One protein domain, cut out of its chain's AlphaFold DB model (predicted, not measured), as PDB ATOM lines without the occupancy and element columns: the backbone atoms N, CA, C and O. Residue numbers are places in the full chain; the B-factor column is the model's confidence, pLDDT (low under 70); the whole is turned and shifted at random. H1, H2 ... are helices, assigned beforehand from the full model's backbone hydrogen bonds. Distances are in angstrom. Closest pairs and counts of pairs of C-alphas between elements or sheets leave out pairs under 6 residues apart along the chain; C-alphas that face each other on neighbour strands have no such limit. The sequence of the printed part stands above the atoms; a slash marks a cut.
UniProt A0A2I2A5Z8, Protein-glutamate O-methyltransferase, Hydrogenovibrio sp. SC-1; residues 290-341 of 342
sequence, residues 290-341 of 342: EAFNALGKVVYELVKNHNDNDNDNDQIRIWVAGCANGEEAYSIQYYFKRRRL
ATOM      1  N   GLU A 290      42.198 180.953 -11.907       75.31
ATOM      2  CA  GLU A 290      42.246 180.917 -13.371       75.31
ATOM      3  C   GLU A 290      42.772 179.569 -13.876       75.31
ATOM      4  O   GLU A 290      42.143 178.968 -14.754       75.31
ATOM      5  N   ALA A 291      43.839 179.038 -13.272       81.88
ATOM      6  CA  ALA A 291      44.349 177.701 -13.570       81.88
ATOM      7  C   ALA A 291      43.316 176.607 -13.255       81.88
ATOM      8  O   ALA A 291      43.091 175.724 -14.085       81.88
ATOM      9  N   PHE A 292      42.611 176.687 -12.120       84.12
ATOM     10  CA  PHE A 292      41.520 175.755 -11.788       84.12
ATOM     11  C   PHE A 292      40.356 175.846 -12.792       84.12
ATOM     12  O   PHE A 292      39.801 174.825 -13.218       84.12
ATOM     13  N   ASN A 293      40.002 177.055 -13.236       82.31
ATOM     14  CA  ASN A 293      38.995 177.257 -14.278       82.31
ATOM     15  C   ASN A 293      39.433 176.659 -15.623       82.31
ATOM     16  O   ASN A 293      38.625 176.004 -16.288       82.31
ATOM     17  N   ALA A 294      40.697 176.845 -16.014       85.81
ATOM     18  CA  ALA A 294      41.273 176.266 -17.225       85.81
ATOM     19  C   ALA A 294      41.312 174.730 -17.162       85.81
ATOM     20  O   ALA A 294      40.813 174.072 -18.077       85.81
ATOM     21  N   LEU A 295      41.793 174.162 -16.051       85.50
ATOM     22  CA  LEU A 295      41.793 172.720 -15.791       85.50
ATOM     23  C   LEU A 295      40.383 172.136 -15.927       85.50
ATOM     24  O   LEU A 295      40.188 171.111 -16.578       85.50
ATOM     25  N   GLY A 296      39.379 172.822 -15.378       82.94
ATOM     26  CA  GLY A 296      37.986 172.403 -15.503       82.94
ATOM     27  C   GLY A 296      37.455 172.365 -16.930       82.94
ATOM     28  O   GLY A 296      36.626 171.510 -17.228       82.94
ATOM     29  N   LYS A 297      37.909 173.264 -17.811       84.38
ATOM     30  CA  LYS A 297      37.542 173.232 -19.236       84.38
ATOM     31  C   LYS A 297      38.177 172.033 -19.936       84.38
ATOM     32  O   LYS A 297      37.477 171.314 -20.636       84.38
ATOM     33  N   VAL A 298      39.467 171.787 -19.696       86.19
ATOM     34  CA  VAL A 298      40.197 170.656 -20.295       86.19
ATOM     35  C   VAL A 298      39.576 169.324 -19.885       86.19
ATOM     36  O   VAL A 298      39.285 168.496 -20.741       86.19
ATOM     37  N   VAL A 299      39.314 169.126 -18.590       82.19
ATOM     38  CA  VAL A 299      38.710 167.874 -18.116       82.19
ATOM     39  C   VAL A 299      37.279 167.701 -18.627       82.19
ATOM     40  O   VAL A 299      36.900 166.588 -18.974       82.19
ATOM     41  N   TYR A 300      36.498 168.779 -18.733       81.75
ATOM     42  CA  TYR A 300      35.157 168.710 -19.318       81.75
ATOM     43  C   TYR A 300      35.185 168.252 -20.784       81.75
ATOM     44  O   TYR A 300      34.432 167.357 -21.151       81.75
ATOM     45  N   GLU A 301      36.078 168.813 -21.605       82.31
ATOM     46  CA  GLU A 301      36.239 168.392 -23.004       82.31
ATOM     47  C   GLU A 301      36.732 166.942 -23.123       82.31
ATOM     48  O   GLU A 301      36.270 166.211 -23.995       82.31
ATOM     49  N   LEU A 302      37.625 166.493 -22.232       79.94
ATOM     50  CA  LEU A 302      38.079 165.097 -22.198       79.94
ATOM     51  C   LEU A 302      36.938 164.123 -21.883       79.94
ATOM     52  O   LEU A 302      36.842 163.083 -22.523       79.94
ATOM     53  N   VAL A 303      36.062 164.468 -20.933       77.44
ATOM     54  CA  VAL A 303      34.880 163.655 -20.601       77.44
ATOM     55  C   VAL A 303      33.860 163.677 -21.738       77.44
ATOM     56  O   VAL A 303      33.330 162.636 -22.102       77.44
ATOM     57  N   LYS A 304      33.586 164.848 -22.323       76.94
ATOM     58  CA  LYS A 304      32.574 165.006 -23.379       76.94
ATOM     59  C   LYS A 304      32.935 164.278 -24.675       76.94
ATOM     60  O   LYS A 304      32.044 163.791 -25.360       76.94
ATOM     61  N   ASN A 305      34.217 164.250 -25.034       73.38
ATOM     62  CA  ASN A 305      34.695 163.592 -26.252       73.38
ATOM     63  C   ASN A 305      34.950 162.084 -26.058       73.38
ATOM     64  O   ASN A 305      35.435 161.427 -26.978       73.38
ATOM     65  N   HIS A 306      34.635 161.541 -24.880       71.12
ATOM     66  CA  HIS A 306      34.641 160.107 -24.629       71.12
ATOM     67  C   HIS A 306      33.392 159.474 -25.257       71.12
ATOM     68  O   HIS A 306      32.280 159.937 -25.017       71.12
ATOM     69  N   ASN A 307      33.557 158.434 -26.077       58.91
ATOM     70  CA  ASN A 307      32.428 157.716 -26.673       58.91
ATOM     71  C   ASN A 307      31.854 156.703 -25.668       58.91
ATOM     72  O   ASN A 307      32.617 156.000 -25.010       58.91
ATOM     73  N   ASP A 308      30.527 156.549 -25.636       58.16
ATOM     74  CA  ASP A 308      29.789 155.584 -24.789       58.16
ATOM     75  C   ASP A 308      30.067 154.093 -25.119       58.16
ATOM     76  O   ASP A 308      29.450 153.198 -24.547       58.16
ATOM     77  N   ASN A 309      30.969 153.804 -26.066       56.50
ATOM     78  CA  ASN A 309      31.291 152.446 -26.525       56.50
ATOM     79  C   ASN A 309      32.564 151.857 -25.891       56.50
ATOM     80  O   ASN A 309      32.862 150.687 -26.139       56.50
ATOM     81  N   ASP A 310      33.310 152.636 -25.106       55.94
ATOM     82  CA  ASP A 310      34.455 152.146 -24.334       55.94
ATOM     83  C   ASP A 310      34.000 151.766 -22.917       55.94
ATOM     84  O   ASP A 310      33.148 152.426 -22.328       55.94
ATOM     85  N   ASN A 311      34.519 150.641 -22.413       57.38
ATOM     86  CA  ASN A 311      34.112 149.994 -21.161       57.38
ATOM     87  C   ASN A 311      33.843 150.989 -20.011       57.38
ATOM     88  O   ASN A 311      34.645 151.884 -19.771       57.38
ATOM     89  N   ASP A 312      32.799 150.712 -19.218       58.66
ATOM     90  CA  ASP A 312      32.283 151.445 -18.035       58.66
ATOM     91  C   ASP A 312      33.298 151.755 -16.895       58.66
ATOM     92  O   ASP A 312      32.920 152.124 -15.782       58.66
ATOM     93  N   ASN A 313      34.600 151.577 -17.121       61.47
ATOM     94  CA  ASN A 313      35.652 151.605 -16.110       61.47
ATOM     95  C   ASN A 313      36.784 152.610 -16.384       61.47
ATOM     96  O   ASN A 313      37.797 152.576 -15.677       61.47
ATOM     97  N   ASP A 314      36.640 153.505 -17.363       68.81
ATOM     98  CA  ASP A 314      37.654 154.529 -17.617       68.81
ATOM     99  C   ASP A 314      37.690 155.591 -16.507       68.81
ATOM    100  O   ASP A 314      36.692 156.201 -16.116       68.81
ATOM    101  N   GLN A 315      38.884 155.787 -15.942       73.75
ATOM    102  CA  GLN A 315      39.119 156.662 -14.796       73.75
ATOM    103  C   GLN A 315      40.068 157.798 -15.159       73.75
ATOM    104  O   GLN A 315      41.190 157.577 -15.614       73.75
ATOM    105  N   ILE A 316      39.670 159.025 -14.825       77.50
ATOM    106  CA  ILE A 316      40.564 160.181 -14.876       77.50
ATOM    107  C   ILE A 316      41.463 160.164 -13.641       77.50
ATOM    108  O   ILE A 316      40.989 160.224 -12.504       77.50
ATOM    109  N   ARG A 317      42.777 160.116 -13.869       84.50
ATOM    110  CA  ARG A 317      43.800 160.220 -12.824       84.50
ATOM    111  C   ARG A 317      44.491 161.570 -12.928       84.50
ATOM    112  O   ARG A 317      44.998 161.927 -13.986       84.50
ATOM    113  N   ILE A 318      44.518 162.304 -11.823       82.88
ATOM    114  CA  ILE A 318      45.164 163.613 -11.730       82.88
ATOM    115  C   ILE A 318      46.316 163.490 -10.745       82.88
ATOM    116  O   ILE A 318      46.117 163.070  -9.606       82.88
ATOM    117  N   TRP A 319      47.517 163.847 -11.188       86.56
ATOM    118  CA  TRP A 319      48.693 163.886 -10.333       86.56
ATOM    119  C   TRP A 319      48.986 165.325  -9.915       86.56
ATOM    120  O   TRP A 319      49.199 166.190 -10.761       86.56
ATOM    121  N   VAL A 320      49.007 165.564  -8.604       82.69
ATOM    122  CA  VAL A 320      49.439 166.833  -8.009       82.69
ATOM    123  C   VAL A 320      50.860 166.652  -7.499       82.69
ATOM    124  O   VAL A 320      51.083 166.085  -6.428       82.69
ATOM    125  N   ALA A 321      51.834 167.056  -8.310       78.25
ATOM    126  CA  ALA A 321      53.242 166.941  -7.960       78.25
ATOM    127  C   ALA A 321      53.643 168.060  -6.986       78.25
ATOM    128  O   ALA A 321      53.392 169.229  -7.256       78.25
ATOM    129  N   GLY A 322      54.293 167.705  -5.872       68.06
ATOM    130  CA  GLY A 322      54.770 168.687  -4.889       68.06
ATOM    131  C   GLY A 322      53.650 169.378  -4.106       68.06
ATOM    132  O   GLY A 322      53.711 170.584  -3.897       68.06
ATOM    133  N   CYS A 323      52.640 168.626  -3.659       64.75
ATOM    134  CA  CYS A 323      51.420 169.170  -3.050       64.75
ATOM    135  C   CYS A 323      51.586 169.818  -1.662       64.75
ATOM    136  O   CYS A 323      50.579 170.232  -1.097       64.75
ATOM    137  N   ALA A 324      52.807 169.907  -1.122       73.50
ATOM    138  CA  ALA A 324      53.129 170.445   0.203       73.50
ATOM    139  C   ALA A 324      52.145 169.975   1.296       73.50
ATOM    140  O   ALA A 324      52.138 168.790   1.624       73.50
ATOM    141  N   ASN A 325      51.294 170.863   1.822       67.94
ATOM    142  CA  ASN A 325      50.322 170.544   2.876       67.94
ATOM    143  C   ASN A 325      49.013 169.909   2.343       67.94
ATOM    144  O   ASN A 325      48.145 169.502   3.114       67.94
ATOM    145  N   GLY A 326      48.877 169.761   1.022       75.81
ATOM    146  CA  GLY A 326      47.813 169.013   0.352       75.81
ATOM    147  C   GLY A 326      46.607 169.843  -0.093       75.81
ATOM    148  O   GLY A 326      45.727 169.297  -0.761       75.81
ATOM    149  N   GLU A 327      46.543 171.144   0.210       82.50
ATOM    150  CA  GLU A 327      45.390 172.007  -0.099       82.50
ATOM    151  C   GLU A 327      45.076 172.052  -1.600       82.50
ATOM    152  O   GLU A 327      43.908 172.088  -1.988       82.50
ATOM    153  N   GLU A 328      46.087 171.973  -2.470       83.19
ATOM    154  CA  GLU A 328      45.885 171.908  -3.922       83.19
ATOM    155  C   GLU A 328      45.212 170.591  -4.346       83.19
ATOM    156  O   GLU A 328      44.253 170.600  -5.122       83.19
ATOM    157  N   ALA A 329      45.636 169.459  -3.774       85.25
ATOM    158  CA  ALA A 329      45.020 168.159  -4.035       85.25
ATOM    159  C   ALA A 329      43.560 168.121  -3.556       85.25
ATOM    160  O   ALA A 329      42.676 167.656  -4.284       85.25
ATOM    161  N   TYR A 330      43.280 168.690  -2.380       86.12
ATOM    162  CA  TYR A 330      41.911 168.835  -1.887       86.12
ATOM    163  C   TYR A 330      41.079 169.814  -2.726       86.12
ATOM    164  O   TYR A 330      39.896 169.560  -2.962       86.12
ATOM    165  N   SER A 331      41.677 170.897  -3.227       85.75
ATOM    166  CA  SER A 331      41.007 171.845  -4.125       85.75
ATOM    167  C   SER A 331      40.560 171.158  -5.410       85.75
ATOM    168  O   SER A 331      39.406 171.302  -5.811       85.75
ATOM    169  N   ILE A 332      41.433 170.342  -6.010       85.38
ATOM    170  CA  ILE A 332      41.109 169.515  -7.178       85.38
ATOM    171  C   ILE A 332      39.963 168.553  -6.851       85.38
ATOM    172  O   ILE A 332      38.961 168.523  -7.570       85.38
ATOM    173  N   GLN A 333      40.058 167.810  -5.746       85.00
ATOM    174  CA  GLN A 333      39.006 166.881  -5.328       85.00
ATOM    175  C   GLN A 333      37.650 167.590  -5.175       85.00
ATOM    176  O   GLN A 333      36.634 167.121  -5.698       85.00
ATOM    177  N   TYR A 334      37.623 168.728  -4.476       83.19
ATOM    178  CA  TYR A 334      36.406 169.503  -4.245       83.19
ATOM    179  C   TYR A 334      35.835 170.065  -5.550       83.19
ATOM    180  O   TYR A 334      34.629 169.973  -5.790       83.19
ATOM    181  N   TYR A 335      36.699 170.592  -6.419       79.56
ATOM    182  CA  TYR A 335      36.324 171.134  -7.720       79.56
ATOM    183  C   TYR A 335      35.584 170.101  -8.581       79.56
ATOM    184  O   TYR A 335      34.498 170.379  -9.097       79.56
ATOM    185  N   PHE A 336      36.118 168.879  -8.674       75.25
ATOM    186  CA  PHE A 336      35.494 167.799  -9.444       75.25
ATOM    187  C   PHE A 336      34.248 167.219  -8.775       75.25
ATOM    188  O   PHE A 336      33.275 166.908  -9.463       75.25
ATOM    189  N   LYS A 337      34.215 167.139  -7.438       74.25
ATOM    190  CA  LYS A 337      33.009 166.716  -6.712       74.25
ATOM    191  C   LYS A 337      31.837 167.667  -6.963       74.25
ATOM    192  O   LYS A 337      30.715 167.209  -7.148       74.25
ATOM    193  N   ARG A 338      32.090 168.979  -7.010       64.50
ATOM    194  CA  ARG A 338      31.056 169.995  -7.255       64.50
ATOM    195  C   ARG A 338      30.530 169.972  -8.694       64.50
ATOM    196  O   ARG A 338      29.342 170.190  -8.893       64.50
ATOM    197  N   ARG A 339      31.380 169.680  -9.683       60.28
ATOM    198  CA  ARG A 339      30.972 169.584 -11.098       60.28
ATOM    199  C   ARG A 339      30.286 168.273 -11.486       60.28
ATOM    200  O   ARG A 339      29.660 168.246 -12.527       60.28
ATOM    201  N   ARG A 340      30.348 167.217 -10.666       52.50
ATOM    202  CA  ARG A 340      29.510 166.012 -10.848       52.50
ATOM    203  C   ARG A 340      28.031 166.223 -10.484       52.50
ATOM    204  O   ARG A 340      27.224 165.341 -10.745       52.50
ATOM    205  N   LEU A 341      27.688 167.338  -9.832       37.00
ATOM    206  CA  LEU A 341      26.326 167.658  -9.377       37.00
ATOM    207  C   LEU A 341      25.529 168.532 -10.368       37.00
ATOM    208  O   LEU A 341      24.384 168.873 -10.074       37.00
TER     209      LEU A 341
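What this domain is: This is residues 290 to 341 of the 342 residues of the protein "Protein-glutamate O-methyltransferase" of Hydrogenovibrio sp. SC-1 (UniProt A0A2I2A5Z8). Two helices, H1 and H2, run the same way at a slant with few contacts between them, and a long loop from the end of H1 turns back to the start of H2. The loop makes the length, sticking out with residues 307 to 313 at one end and 322 to 326 near the other. The printed part has 52 residues, two named helices and no named strand; its class is all helix. It is loose, with a radius of gyration of the C-alphas of 12.6 A, and spans 39 by 21 by 19 A.

How they stand to each other: H1, residues 290 to 304, and H2, residues 327 to 339, are close but not clearly touching. Their closest C-alphas, those of Phe 292 and Ile 332, are 7.8 A apart. Their lines stand at a steep tilt of 47 degrees, the same way. In both helices every O i to N i+4 pair is within hydrogen-bond range.

Where its parts are: H1 measures 21.1 A from C-alpha 290 at (42.246, 180.917, -13.371) to C-alpha 304. H2 measures 18.3 A and ends with C-alpha 339 at (30.972, 169.584, -11.098).

The domain as a whole: The C-alphas farthest apart, those of Asn 309 and Asn 325, are 39.4 A apart. The 22-residue link is long, and the printed part has no cut. Model confidence is under 70 at residues 307 to 314, 322 to 323, 325 and 338 to 341.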